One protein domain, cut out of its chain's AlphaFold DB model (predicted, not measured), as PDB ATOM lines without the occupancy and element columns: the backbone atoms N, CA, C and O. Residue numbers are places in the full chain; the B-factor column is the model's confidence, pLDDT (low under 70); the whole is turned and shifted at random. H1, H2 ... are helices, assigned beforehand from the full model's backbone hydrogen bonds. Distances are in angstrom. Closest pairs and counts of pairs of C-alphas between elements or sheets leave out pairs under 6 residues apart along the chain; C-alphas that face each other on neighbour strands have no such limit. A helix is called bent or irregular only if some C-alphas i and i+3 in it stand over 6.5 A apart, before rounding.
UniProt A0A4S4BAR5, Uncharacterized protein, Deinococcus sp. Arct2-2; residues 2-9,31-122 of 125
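Overview. This is residues 2 to 9 and 31 to 122 of the 125 residues of an uncharacterized protein of Deinococcus sp. Arct2-2 (UniProt A0A4S4BAR5). Two helical hairpins, H2 with H3 and H4 with H5, make up most of this model; H4, in the middle, crosses H3 at a steep tilt and meets H2 near the last residues of both, 39 to 44 of H2 and 89 to 93 of H4. H5 packs on H4 alone, H6 packs across H3 and H4, and short H1 packs on H4 on the side away from H6. The printed part has 100 residues with six named helices, H1 to H6 in chain order, and no named strand; the class is all helix. It is compact, with a radius of gyration of the C-alphas of 12.5 A and spans of 37 by 27 by 21 A.

Arrangement. Start at H4, residues 76 to 93, the hub, which touches the five other helices. Its residues 78 to 86 touch H3, residues 52 to 69, closest at the C-alphas of Ala 62 and Val 82, 5.9 A, at a steep tilt of 47 degrees, opposite ways. H2, residues 31 to 45, forms a helical hairpin with H3, at a shallow tilt of 2 degrees; the C-alphas of Lys 42 and Leu 58 come closest, 5.6 A. H2 also touches H4, at Gln 44 and Phe 93, C-alphas 5.6 A apart. Look next at H5, residues 96 to 106, which forms a helical hairpin with H4 at a shallow tilt of 13 degrees, closest at the C-alphas of Gln 87 and Leu 105, 6.5 A. H6, residues 108 to 121, touches H4 at Ala 79 and Ile 114, C-alphas 5.7 A apart, and H3 at Val 63 and Phe 118, C-alphas 6.5 A apart. H1, residues 2 to 9, touches H4 at Ile 6 and Ala 88, C-alphas 6.3 A apart, and only just touches H2, with 3 pairs of C-alphas within 8 A, closest at Lys 3 and Leu 32, 7.0 A. H2 and H5 are apart. Every O i to N i+4 pair is within hydrogen-bond range in H1 and H4; the counts are 9 of 11 in H2, 12 of 14 in H3, 4 of 7 in H5 and 9 of 10 in H6.

Along the chain. Find C-alpha 76 at (207.070, 255.647, 174.339); from there H4 runs 25.4 A to C-alpha 93. H3 measures 25.8 A, H2 21.6 A, H6 20.5 A, H5 16.0 A and H1 10.5 A. H1 begins at C-alpha 2, (222.627, 261.880, 191.599), and H6 ends at C-alpha 121, (219.602, 250.319, 166.940). H2 and H5 are irregular: C-alphas 34 and 37 are 7.3 A apart, C-alphas 97 and 100 7.9 A.

Size, cuts and confidence. The C-alphas of Pro 71 and Ser 97 are the two farthest apart, 38.2 A. Residues 10 to 30 are not printed, and C-alphas 9 and 31 are 14.5 A apart across the cut. Of the links printed whole, H4 to H5 and H5 to H6 are tight, H2 to H3 and H3 to H4 short. The mean pLDDT of the printed part is 87.2, and no printed residue is under 70.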
ATOM      1  N   LEU A   2     223.194 262.058 192.947       80.25
ATOM      2  CA  LEU A   2     222.627 261.880 191.599       80.25
ATOM      3  C   LEU A   2     221.737 260.633 191.409       80.25
ATOM      4  O   LEU A   2     220.616 260.752 190.927       80.25
ATOM      5  N   LYS A   3     222.191 259.439 191.829       80.62
ATOM      6  CA  LYS A   3     221.393 258.199 191.701       80.62
ATOM      7  C   LYS A   3     220.013 258.310 192.364       80.62
ATOM      8  O   LYS A   3     219.028 257.858 191.796       80.62
ATOM      9  N   ALA A   4     219.947 258.918 193.551       80.12
ATOM     10  CA  ALA A   4     218.698 259.086 194.290       80.12
ATOM     11  C   ALA A   4     217.764 260.086 193.595       80.12
ATOM     12  O   ALA A   4     216.572 259.828 193.499       80.12
ATOM     13  N   GLN A   5     218.309 261.177 193.045       81.62
ATOM     14  CA  GLN A   5     217.528 262.140 192.264       81.62
ATOM     15  C   GLN A   5     216.969 261.516 190.985       81.62
ATOM     16  O   GLN A   5     215.785 261.673 190.706       81.62
ATOM     17  N   ILE A   6     217.789 260.775 190.234       81.31
ATOM     18  CA  ILE A   6     217.338 260.078 189.022       81.31
ATOM     19  C   ILE A   6     216.249 259.070 189.373       81.31
ATOM     20  O   ILE A   6     215.209 259.054 188.724       81.31
ATOM     21  N   LEU A   7     216.443 258.281 190.432       81.75
ATOM     22  CA  LEU A   7     215.427 257.351 190.914       81.75
ATOM     23  C   LEU A   7     214.112 258.075 191.243       81.75
ATOM     24  O   LEU A   7     213.064 257.659 190.767       81.75
ATOM     25  N   SER A   8     214.152 259.179 191.993       79.31
ATOM     26  CA  SER A   8     212.953 259.964 192.311       79.31
ATOM     27  C   SER A   8     212.261 260.517 191.064       79.31
ATOM     28  O   SER A   8     211.043 260.408 190.960       79.31
ATOM     29  N   THR A   9     213.012 261.054 190.099       79.69
ATOM     30  CA  THR A   9     212.459 261.558 188.828       79.69
ATOM     31  C   THR A   9     211.791 260.444 188.024       79.69
ATOM     32  O   THR A   9     210.700 260.630 187.490       79.69
ATOM     33  N   TRP A  31     219.148 248.499 187.565       90.69
ATOM     34  CA  TRP A  31     219.470 249.121 186.285       90.69
ATOM     35  C   TRP A  31     220.361 250.355 186.470       90.69
ATOM     36  O   TRP A  31     221.382 250.488 185.792       90.69
ATOM     37  N   LEU A  32     220.020 251.232 187.423       89.50
ATOM     38  CA  LEU A  32     220.836 252.399 187.749       89.50
ATOM     39  C   LEU A  32     222.223 251.975 188.214       89.50
ATOM     40  O   LEU A  32     223.205 252.508 187.717       89.50
ATOM     41  N   ASP A  33     222.332 251.009 189.121       90.12
ATOM     42  CA  ASP A  33     223.628 250.570 189.634       90.12
ATOM     43  C   ASP A  33     224.546 250.024 188.542       90.12
ATOM     44  O   ASP A  33     225.746 250.300 188.569       90.12
ATOM     45  N   LYS A  34     223.972 249.350 187.544       92.62
ATOM     46  CA  LYS A  34     224.704 248.823 186.395       92.62
ATOM     47  C   LYS A  34     225.134 249.906 185.400       92.62
ATOM     48  O   LYS A  34     226.278 249.901 184.952       92.62
ATOM     49  N   HIS A  35     224.239 250.826 185.035       93.25
ATOM     50  CA  HIS A  35     224.447 251.702 183.869       93.25
ATOM     51  C   HIS A  35     224.838 253.138 184.215       93.25
ATOM     52  O   HIS A  35     225.467 253.819 183.402       93.25
ATOM     53  N   ILE A  36     224.518 253.618 185.420       89.38
ATOM     54  CA  ILE A  36     224.665 255.042 185.736       89.38
ATOM     55  C   ILE A  36     226.120 255.510 185.746       89.38
ATOM     56  O   ILE A  36     226.370 256.666 185.426       89.38
ATOM     57  N   GLY A  37     227.084 254.638 186.062       90.75
ATOM     58  CA  GLY A  37     228.508 254.985 186.018       90.75
ATOM     59  C   GLY A  37     228.964 255.361 184.605       90.75
ATOM     60  O   GLY A  37     229.544 256.427 184.404       90.75
ATOM     61  N   ASN A  38     228.611 254.536 183.614       92.56
ATOM     62  CA  ASN A  38     228.905 254.795 182.203       92.56
ATOM     63  C   ASN A  38     228.193 256.063 181.700       92.56
ATOM     64  O   ASN A  38     228.810 256.931 181.086       92.56
ATOM     65  N   LEU A  39     226.901 256.209 182.012       92.25
ATOM     66  CA  LEU A  39     226.128 257.387 181.605       92.25
ATOM     67  C   LEU A  39     226.648 258.677 182.254       92.25
ATOM     68  O   LEU A  39     226.701 259.713 181.599       92.25
ATOM     69  N   THR A  40     227.095 258.604 183.508       91.50
ATOM     70  CA  THR A  40     227.725 259.731 184.209       91.50
ATOM     71  C   THR A  40     229.038 260.122 183.546       91.50
ATOM     72  O   THR A  40     229.253 261.302 183.304       91.50
ATOM     73  N   SER A  41     229.889 259.155 183.191       91.12
ATOM     74  CA  SER A  41     231.145 259.434 182.483       91.12
ATOM     75  C   SER A  41     230.900 260.138 181.141       91.12
ATOM     76  O   SER A  41     231.556 261.131 180.834       91.12
ATOM     77  N   LYS A  42     229.887 259.706 180.377       90.25
ATOM     78  CA  LYS A  42     229.492 260.365 179.120       90.25
ATOM     79  C   LYS A  42     228.901 261.757 179.337       90.25
ATOM     80  O   LYS A  42     229.178 262.662 178.563       90.25
ATOM     81  N   ALA A  43     228.113 261.943 180.393       88.69
ATOM     82  CA  ALA A  43     227.572 263.250 180.744       88.69
ATOM     83  C   ALA A  43     228.661 264.218 181.229       88.69
ATOM     84  O   ALA A  43     228.594 265.406 180.937       88.69
ATOM     85  N   GLN A  44     229.687 263.723 181.923       88.25
ATOM     86  CA  GLN A  44     230.841 264.522 182.330       88.25
ATOM     87  C   GLN A  44     231.638 265.033 181.129       88.25
ATOM     88  O   GLN A  44     232.077 266.175 181.176       88.25
ATOM     89  N   ALA A  45     231.742 264.262 180.042       86.56
ATOM     90  CA  ALA A  45     232.385 264.724 178.808       86.56
ATOM     91  C   ALA A  45     231.705 265.971 178.203       86.56
ATOM     92  O   ALA A  45     232.355 266.762 177.531       86.56
ATOM     93  N   LEU A  46     230.421 266.217 178.509       83.88
ATOM     94  CA  LEU A  46     229.729 267.446 178.096       83.88
ATOM     95  C   LEU A  46     230.311 268.711 178.750       83.88
ATOM     96  O   LEU A  46     230.071 269.806 178.243       83.88
ATOM     97  N   ARG A  47     231.050 268.584 179.864       80.12
ATOM     98  CA  ARG A  47     231.702 269.710 180.558       80.12
ATOM     99  C   ARG A  47     232.829 270.320 179.743       80.12
ATOM    100  O   ARG A  47     232.979 271.538 179.757       80.12
ATOM    101  N   ASP A  48     233.568 269.479 179.032       75.25
ATOM    102  CA  ASP A  48     234.748 269.882 178.265       75.25
ATOM    103  C   ASP A  48     234.368 270.447 176.885       75.25
ATOM    104  O   ASP A  48     235.167 271.097 176.216       75.25
ATOM    105  N   GLY A  49     233.109 270.252 176.489       72.31
ATOM    106  CA  GLY A  49     232.520 270.779 175.271       72.31
ATOM    107  C   GLY A  49     231.295 269.958 174.903       72.31
ATOM    108  O   GLY A  49     231.410 268.819 174.477       72.31
ATOM    109  N   ALA A  50     230.101 270.526 175.062       81.44
ATOM    110  CA  ALA A  50     228.873 269.892 174.605       81.44
ATOM    111  C   ALA A  50     228.750 270.039 173.081       81.44
ATOM    112  O   ALA A  50     228.137 270.995 172.602       81.44
ATOM    113  N   THR A  51     229.330 269.122 172.310       86.69
ATOM    114  CA  THR A  51     229.093 269.024 170.865       86.69
ATOM    115  C   THR A  51     227.985 268.016 170.572       86.69
ATOM    116  O   THR A  51     227.593 267.196 171.406       86.69
ATOM    117  N   TRP A  52     227.475 268.043 169.341       83.69
ATOM    118  CA  TRP A  52     226.505 267.054 168.872       83.69
ATOM    119  C   TRP A  52     227.017 265.609 168.978       83.69
ATOM    120  O   TRP A  52     226.208 264.697 169.148       83.69
ATOM    121  N   THR A  53     228.335 265.400 168.940       87.69
ATOM    122  CA  THR A  53     228.951 264.076 169.074       87.69
ATOM    123  C   THR A  53     228.834 263.538 170.500       87.69
ATOM    124  O   THR A  53     228.352 262.417 170.670       87.69
ATOM    125  N   GLU A  54     229.205 264.304 171.538       87.56
ATOM    126  CA  GLU A  54     229.076 263.830 172.928       87.56
ATOM    127  C   GLU A  54     227.607 263.627 173.312       87.56
ATOM    128  O   GLU A  54     227.255 262.659 173.988       87.56
ATOM    129  N   VAL A  55     226.729 264.507 172.829       87.81
ATOM    130  CA  VAL A  55     225.281 264.425 173.060       87.81
ATOM    131  C   VAL A  55     224.700 263.172 172.413       87.81
ATOM    132  O   VAL A  55     223.955 262.434 173.059       87.81
ATOM    133  N   GLY A  56     225.071 262.900 171.159       89.00
ATOM    134  CA  GLY A  56     224.696 261.676 170.459       89.00
ATOM    135  C   GLY A  56     225.203 260.431 171.182       89.00
ATOM    136  O   GLY A  56     224.437 259.492 171.388       89.00
ATOM    137  N   ALA A  57     226.452 260.444 171.653       90.44
ATOM    138  CA  ALA A  57     227.041 259.333 172.397       90.44
ATOM    139  C   ALA A  57     226.344 259.076 173.746       90.44
ATOM    140  O   ALA A  57     226.197 257.917 174.143       90.44
ATOM    141  N   LEU A  58     225.911 260.126 174.453       91.69
ATOM    142  CA  LEU A  58     225.129 260.004 175.686       91.69
ATOM    143  C   LEU A  58     223.735 259.427 175.409       91.69
ATOM    144  O   LEU A  58     223.326 258.480 176.083       91.69
ATOM    145  N   LEU A  59     223.024 259.966 174.413       91.44
ATOM    146  CA  LEU A  59     221.696 259.485 174.018       91.44
ATOM    147  C   LEU A  59     221.748 258.024 173.566       91.44
ATOM    148  O   LEU A  59     220.952 257.211 174.028       91.44
ATOM    149  N   GLU A  60     222.705 257.669 172.712       91.81
ATOM    150  CA  GLU A  60     222.873 256.305 172.217       91.81
ATOM    151  C   GLU A  60     223.196 255.326 173.351       91.81
ATOM    152  O   GLU A  60     222.567 254.272 173.444       91.81
ATOM    153  N   ALA A  61     224.094 255.689 174.270       93.31
ATOM    154  CA  ALA A  61     224.395 254.857 175.433       93.31
ATOM    155  C   ALA A  61     223.181 254.674 176.354       93.31
ATOM    156  O   ALA A  61     222.958 253.580 176.873       93.31
ATOM    157  N   ALA A  62     222.377 255.722 176.543       93.12
ATOM    158  CA  ALA A  62     221.162 255.645 177.344       93.12
ATOM    159  C   ALA A  62     220.091 254.766 176.673       93.12
ATOM    160  O   ALA A  62     219.456 253.959 177.350       93.12
ATOM    161  N   VAL A  63     219.941 254.852 175.346       93.25
ATOM    162  CA  VAL A  63     219.059 253.978 174.552       93.25
ATOM    163  C   VAL A  63     219.508 252.518 174.632       93.25
ATOM    164  O   VAL A  63     218.688 251.639 174.895       93.25
ATOM    165  N   GLN A  64     220.806 252.253 174.468       92.88
ATOM    166  CA  GLN A  64     221.369 250.907 174.596       92.88
ATOM    167  C   GLN A  64     221.142 250.333 175.998       92.88
ATOM    168  O   GLN A  64     220.667 249.207 176.128       92.88
ATOM    169  N   ALA A  65     221.398 251.115 177.049       91.38
ATOM    170  CA  ALA A  65     221.158 250.693 178.425       91.38
ATOM    171  C   ALA A  65     219.668 250.414 178.689       91.38
ATOM    172  O   ALA A  65     219.310 249.415 179.314       91.38
ATOM    173  N   ALA A  66     218.775 251.269 178.189       90.44
ATOM    174  CA  ALA A  66     217.336 251.119 178.379       90.44
ATOM    175  C   ALA A  66     216.727 249.960 177.573       90.44
ATOM    176  O   ALA A  66     215.604 249.550 177.867       90.44
ATOM    177  N   GLN A  67     217.447 249.374 176.612       89.94
ATOM    178  CA  GLN A  67     216.987 248.171 175.917       89.94
ATOM    179  C   GLN A  67     216.772 246.988 176.870       89.94
ATOM    180  O   GLN A  67     215.860 246.190 176.660       89.94
ATOM    181  N   GLU A  68     217.543 246.905 177.957       88.06
ATOM    182  CA  GLU A  68     217.361 245.885 178.999       88.06
ATOM    183  C   GLU A  68     216.008 246.011 179.712       88.06
ATOM    184  O   GLU A  68     215.496 245.032 180.247       88.06
ATOM    185  N   LEU A  69     215.388 247.194 179.660       85.94
ATOM    186  CA  LEU A  69     214.054 247.447 180.198       85.94
ATOM    187  C   LEU A  69     212.946 247.085 179.205       85.94
ATOM    188  O   LEU A  69     211.775 247.271 179.521       85.94
ATOM    189  N   LYS A  70     213.259 246.520 178.028       84.38
ATOM    190  CA  LYS A  70     212.257 246.029 177.067       84.38
ATOM    191  C   LYS A  70     211.162 245.133 177.652       84.38
ATOM    192  O   LYS A  70     210.010 245.369 177.287       84.38
ATOM    193  N   PRO A  71     211.439 244.138 178.517       83.81
ATOM    194  CA  PRO A  71     210.381 243.310 179.093       83.81
ATOM    195  C   PRO A  71     209.443 244.093 180.024       83.81
ATOM    196  O   PRO A  71     208.312 243.666 180.225       83.81
ATOM    197  N   VAL A  72     209.878 245.246 180.540       82.06
ATOM    198  CA  VAL A  72     209.145 246.054 181.525       82.06
ATOM    199  C   VAL A  72     208.458 247.261 180.882       82.06
ATOM    200  O   VAL A  72     207.318 247.566 181.206       82.06
ATOM    201  N   LEU A  73     209.123 247.940 179.948       82.62
ATOM    202  CA  LEU A  73     208.693 249.194 179.329       82.62
ATOM    203  C   LEU A  73     208.548 249.017 177.814       82.62
ATOM    204  O   LEU A  73     209.472 248.551 177.142       82.62
ATOM    205  N   ALA A  74     207.404 249.404 177.246       76.06
ATOM    206  CA  ALA A  74     207.145 249.361 175.803       76.06
ATOM    207  C   ALA A  74     207.127 250.761 175.173       76.06
ATOM    208  O   ALA A  74     206.647 251.709 175.790       76.06
ATOM    209  N   GLY A  75     207.603 250.856 173.927       76.94
ATOM    210  CA  GLY A  75     207.454 252.042 173.081       76.94
ATOM    211  C   GLY A  75     207.846 253.346 173.780       76.94
ATOM    212  O   GLY A  75     208.951 253.471 174.315       76.94
ATOM    213  N   THR A  76     206.906 254.289 173.807       83.19
ATOM    214  CA  THR A  76     207.070 255.647 174.339       83.19
ATOM    215  C   THR A  76     207.475 255.685 175.813       83.19
ATOM    216  O   THR A  76     208.286 256.526 176.192       83.19
ATOM    217  N   ALA A  77     207.022 254.737 176.640       84.50
ATOM    218  CA  ALA A  77     207.403 254.664 178.054       84.50
ATOM    219  C   ALA A  77     208.920 254.466 178.236       84.50
ATOM    220  O   ALA A  77     209.550 255.062 179.110       84.50
ATOM    221  N   ARG A  78     209.536 253.659 177.364       87.62
ATOM    222  CA  ARG A  78     210.988 253.433 177.383       87.62
ATOM    223  C   ARG A  78     211.749 254.671 176.908       87.62
ATOM    224  O   ARG A  78     212.787 255.002 177.471       87.62
ATOM    225  N   ALA A  79     211.226 255.377 175.909       89.31
ATOM    226  CA  ALA A  79     211.820 256.624 175.436       89.31
ATOM    227  C   ALA A  79     211.736 257.742 176.493       89.31
ATOM    228  O   ALA A  79     212.713 258.455 176.705       89.31
ATOM    229  N   GLN A  80     210.615 257.846 177.215       88.44
ATOM    230  CA  GLN A  80     210.444 258.779 178.335       88.44
ATOM    231  C   GLN A  80     211.420 258.482 179.474       88.44
ATOM    232  O   GLN A  80     212.024 259.403 180.022       88.44
ATOM    233  N   PHE A  81     211.628 257.198 179.785       89.19
ATOM    234  CA  PHE A  81     212.629 256.770 180.758       89.19
ATOM    235  C   PHE A  81     214.033 257.253 180.365       89.19
ATOM    236  O   PHE A  81     214.714 257.895 181.163       89.19
ATOM    237  N   VAL A  82     214.449 257.008 179.115       91.44
ATOM    238  CA  VAL A  82     215.742 257.483 178.591       91.44
ATOM    239  C   VAL A  82     215.844 259.003 178.690       91.44
ATOM    240  O   VAL A  82     216.843 259.517 179.193       91.44
ATOM    241  N   LEU A  83     214.808 259.720 178.246       91.75
ATOM    242  CA  LEU A  83     214.790 261.179 178.251       91.75
ATOM    243  C   LEU A  83     214.984 261.740 179.662       91.75
ATOM    244  O   LEU A  83     215.809 262.630 179.847       91.75
ATOM    245  N   ALA A  84     214.290 261.194 180.660       90.06
ATOM    246  CA  ALA A  84     214.406 261.654 182.040       90.06
ATOM    247  C   ALA A  84     215.789 261.392 182.649       90.06
ATOM    248  O   ALA A  84     216.323 262.255 183.348       90.06
ATOM    249  N   VAL A  85     216.405 260.241 182.351       90.69
ATOM    250  CA  VAL A  85     217.790 259.967 182.771       90.69
ATOM    251  C   VAL A  85     218.743 260.986 182.149       90.69
ATOM    252  O   VAL A  85     219.559 261.578 182.854       90.69
ATOM    253  N   VAL A  86     218.621 261.232 180.843       91.69
ATOM    254  CA  VAL A  86     219.495 262.165 180.119       91.69
ATOM    255  C   VAL A  86     219.288 263.603 180.595       91.69
ATOM    256  O   VAL A  86     220.269 264.298 180.837       91.69
ATOM    257  N   GLN A  87     218.048 264.045 180.817       90.56
ATOM    258  CA  GLN A  87     217.748 265.366 181.379       90.56
ATOM    259  C   GLN A  87     218.364 265.554 182.767       90.56
ATOM    260  O   GLN A  87     218.955 266.599 183.036       90.56
ATOM    261  N   ALA A  88     218.265 264.550 183.643       89.69
ATOM    262  CA  ALA A  88     218.860 264.615 184.974       89.69
ATOM    263  C   ALA A  88     220.394 264.695 184.915       89.69
ATOM    264  O   ALA A  88     221.000 265.483 185.636       89.69
ATOM    265  N   LEU A  89     221.018 263.930 184.016       89.94
ATOM    266  CA  LEU A  89     222.462 263.970 183.799       89.94
ATOM    267  C   LEU A  89     222.924 265.309 183.217       89.94
ATOM    268  O   LEU A  89     223.882 265.895 183.711       89.94
ATOM    269  N   VAL A  90     222.233 265.825 182.203       89.31
ATOM    270  CA  VAL A  90     222.551 267.129 181.608       89.31
ATOM    271  C   VAL A  90     222.362 268.247 182.627       89.31
ATOM    272  O   VAL A  90     223.204 269.130 182.704       89.31
ATOM    273  N   ARG A  91     221.334 268.192 183.478       87.81
ATOM    274  CA  ARG A  91     221.147 269.182 184.548       87.81
ATOM    275  C   ARG A  91     222.313 269.217 185.543       87.81
ATOM    276  O   ARG A  91     222.641 270.289 186.037       87.81
ATOM    277  N   GLU A  92     222.907 268.066 185.843       87.62
ATOM    278  CA  GLU A  92     224.010 267.948 186.805       87.62
ATOM    279  C   GLU A  92     225.379 268.285 186.192       87.62
ATOM    280  O   GLU A  92     226.267 268.836 186.852       87.62
ATOM    281  N   PHE A  93     225.589 267.911 184.928       87.38
ATOM    282  CA  PHE A  93     226.916 267.943 184.317       87.38
ATOM    283  C   PHE A  93     227.080 268.974 183.209       87.38
ATOM    284  O   PHE A  93     228.220 269.347 182.960       87.38
ATOM    285  N   ALA A  94     226.022 269.456 182.559       83.75
ATOM    286  CA  ALA A  94     226.194 270.365 181.433       83.75
ATOM    287  C   ALA A  94     226.719 271.743 181.878       83.75
ATOM    288  O   ALA A  94     226.269 272.286 182.891       83.75
ATOM    289  N   PRO A  95     227.662 272.332 181.121       83.44
ATOM    290  CA  PRO A  95     228.173 273.661 181.416       83.44
ATOM    291  C   PRO A  95     227.118 274.734 181.086       83.44
ATOM    292  O   PRO A  95     226.255 274.507 180.233       83.44
ATOM    293  N   PRO A  96     227.202 275.945 181.671       81.62
ATOM    294  CA  PRO A  96     226.263 277.038 181.383       81.62
ATOM    295  C   PRO A  96     226.169 277.405 179.891       81.62
ATOM    296  O   PRO A  96     225.099 277.747 179.384       81.62
ATOM    297  N   SER A  97     227.280 277.275 179.161       82.38
ATOM    298  CA  SER A  97     227.352 277.473 177.706       82.38
ATOM    299  C   SER A  97     226.489 276.488 176.907       82.38
ATOM    300  O   SER A  97     226.111 276.777 175.774       82.38
ATOM    301  N   ALA A  98     226.113 275.352 177.496       85.19
ATOM    302  CA  ALA A  98     225.300 274.320 176.869       85.19
ATOM    303  C   ALA A  98     223.795 274.465 177.165       85.19
ATOM    304  O   ALA A  98     223.056 273.487 177.094       85.19
ATOM    305  N   THR A  99     223.307 275.678 177.455       85.25
ATOM    306  CA  THR A  99     221.872 275.939 177.721       85.25
ATOM    307  C   THR A  99     220.965 275.446 176.580       85.25
ATOM    308  O   THR A  99     219.842 274.992 176.809       85.25
ATOM    309  N   TRP A 100     221.475 275.450 175.346       87.62
ATOM    310  CA  TRP A 100     220.796 274.891 174.178       87.62
ATOM    311  C   TRP A 100     220.443 273.397 174.338       87.62
ATOM    312  O   TRP A 100     219.414 272.969 173.814       87.62
ATOM    313  N   LEU A 101     221.226 272.615 175.098       87.12
ATOM    314  CA  LEU A 101     220.919 271.214 175.410       87.12
ATOM    315  C   LEU A 101     219.669 271.092 176.255       87.12
ATOM    316  O   LEU A 101     218.818 270.257 175.973       87.12
ATOM    317  N   THR A 102     219.540 271.919 177.287       86.19
ATOM    318  CA  THR A 102     218.361 271.903 178.152       86.19
ATOM    319  C   THR A 102     217.107 272.249 177.354       86.19
ATOM    320  O   THR A 102     216.084 271.581 177.503       86.19
ATOM    321  N   VAL A 103     217.197 273.240 176.460       88.31
ATOM    322  CA  VAL A 103     216.096 273.620 175.559       88.31
ATOM    323  C   VAL A 103     215.746 272.471 174.613       88.31
ATOM    324  O   VAL A 103     214.579 272.103 174.493       88.31
ATOM    325  N   MET A 104     216.749 271.855 173.986       89.69
ATOM    326  CA  MET A 104     216.555 270.732 173.072       89.69
ATOM    327  C   MET A 104     215.941 269.519 173.785       89.69
ATOM    328  O   MET A 104     214.920 269.005 173.338       89.69
ATOM    329  N   LEU A 105     216.467 269.111 174.941       89.19
ATOM    330  CA  LEU A 105     215.938 267.983 175.716       89.19
ATOM    331  C   LEU A 105     214.539 268.235 176.291       89.19
ATOM    332  O   LEU A 105     213.844 267.278 176.617       89.19
ATOM    333  N   SER A 106     214.115 269.490 176.422       86.62
ATOM    334  CA  SER A 106     212.747 269.836 176.838       86.62
ATOM    335  C   SER A 106     211.750 269.805 175.672       86.62
ATOM    336  O   SER A 106     210.543 269.868 175.891       86.62
ATOM    337  N   SER A 107     212.235 269.707 174.429       89.00
ATOM    338  CA  SER A 107     211.389 269.649 173.239       89.00
ATOM    339  C   SER A 107     210.754 268.263 173.059       89.00
ATOM    340  O   SER A 107     211.455 267.252 173.179       89.00
ATOM    341  N   PRO A 108     209.469 268.181 172.654       85.31
ATOM    342  CA  PRO A 108     208.833 266.911 172.290       85.31
ATOM    343  C   PRO A 108     209.549 266.199 171.129       85.31
ATOM    344  O   PRO A 108     209.463 264.978 171.002       85.31
ATOM    345  N   PHE A 109     210.315 266.937 170.319       87.31
ATOM    346  CA  PHE A 109     211.138 266.378 169.247       87.31
ATOM    347  C   PHE A 109     212.192 265.385 169.758       87.31
ATOM    348  O   PHE A 109     212.455 264.372 169.113       87.31
ATOM    349  N   THR A 110     212.766 265.622 170.939       88.88
ATOM    350  CA  THR A 110     213.809 264.752 171.499       88.88
ATOM    351  C   THR A 110     213.269 263.371 171.833       88.88
ATOM    352  O   THR A 110     213.938 262.371 171.588       88.88
ATOM    353  N   LEU A 111     212.029 263.287 172.317       88.88
ATOM    354  CA  LEU A 111     211.384 262.001 172.553       88.88
ATOM    355  C   LEU A 111     211.255 261.200 171.248       88.88
ATOM    356  O   LEU A 111     211.595 260.020 171.216       88.88
ATOM    357  N   MET A 112     210.865 261.864 170.153       89.19
ATOM    358  CA  MET A 112     210.795 261.246 168.826       89.19
ATOM    359  C   MET A 112     212.172 260.773 168.336       89.19
ATOM    360  O   MET A 112     212.284 259.673 167.798       89.19
ATOM    361  N   LEU A 113     213.234 261.559 168.554       88.88
ATOM    362  CA  LEU A 113     214.602 261.150 168.219       88.88
ATOM    363  C   LEU A 113     215.037 259.898 168.989       88.88
ATOM    364  O   LEU A 113     215.656 259.007 168.411       88.88
ATOM    365  N   ILE A 114     214.689 259.806 170.273       90.94
ATOM    366  CA  ILE A 114     214.980 258.633 171.104       90.94
ATOM    367  C   ILE A 114     214.214 257.408 170.585       90.94
ATOM    368  O   ILE A 114     214.793 256.330 170.454       90.94
ATOM    369  N   GLU A 115     212.937 257.557 170.230       90.25
ATOM    370  CA  GLU A 115     212.155 256.476 169.619       90.25
ATOM    371  C   GLU A 115     212.744 256.022 168.273       90.25
ATOM    372  O   GLU A 115     212.836 254.821 168.002       90.25
ATOM    373  N   MET A 116     213.190 256.961 167.436       88.94
ATOM    374  CA  MET A 116     213.892 256.649 166.188       88.94
ATOM    375  C   MET A 116     215.223 255.941 166.451       88.94
ATOM    376  O   MET A 116     215.554 254.991 165.742       88.94
ATOM    377  N   ALA A 117     215.965 256.343 167.483       89.00
ATOM    378  CA  ALA A 117     217.199 255.680 167.882       89.00
ATOM    379  C   ALA A 117     216.943 254.231 168.322       89.00
ATOM    380  O   ALA A 117     217.679 253.345 167.893       89.00
ATOM    381  N   PHE A 118     215.871 253.962 169.080       89.69
ATOM    382  CA  PHE A 118     215.449 252.590 169.382       89.69
ATOM    383  C   PHE A 118     215.165 251.792 168.109       89.69
ATOM    384  O   PHE A 118     215.707 250.703 167.950       89.69
ATOM    385  N   LYS A 119     214.385 252.343 167.171       88.62
ATOM    386  CA  LYS A 119     214.071 251.667 165.898       88.62
ATOM    387  C   LYS A 119     215.316 251.393 165.051       88.62
ATOM    388  O   LYS A 119     215.394 250.348 164.413       88.62
ATOM    389  N   ARG A 120     216.280 252.320 165.045       88.94
ATOM    390  CA  ARG A 120     217.544 252.205 164.302       88.94
ATOM    391  C   ARG A 120     218.472 251.154 164.909       88.94
ATOM    392  O   ARG A 120     219.038 250.355 164.175       88.94
ATOM    393  N   LEU A 121     218.655 251.185 166.228       85.94
ATOM    394  CA  LEU A 121     219.602 250.319 166.940       85.94
ATOM    395  C   LEU A 121     219.034 248.920 167.198       85.94
ATOM    396  O   LEU A 121     219.788 247.954 167.273       85.94
ATOM    397  N   PHE A 122     217.712 248.805 167.316       85.94
ATOM    398  CA  PHE A 122     217.013 247.562 167.624       85.94
ATOM    399  C   PHE A 122     215.798 247.377 166.699       85.94
ATOM    400  O   PHE A 122     214.650 247.488 167.138       85.94
TER     401      PHE A 122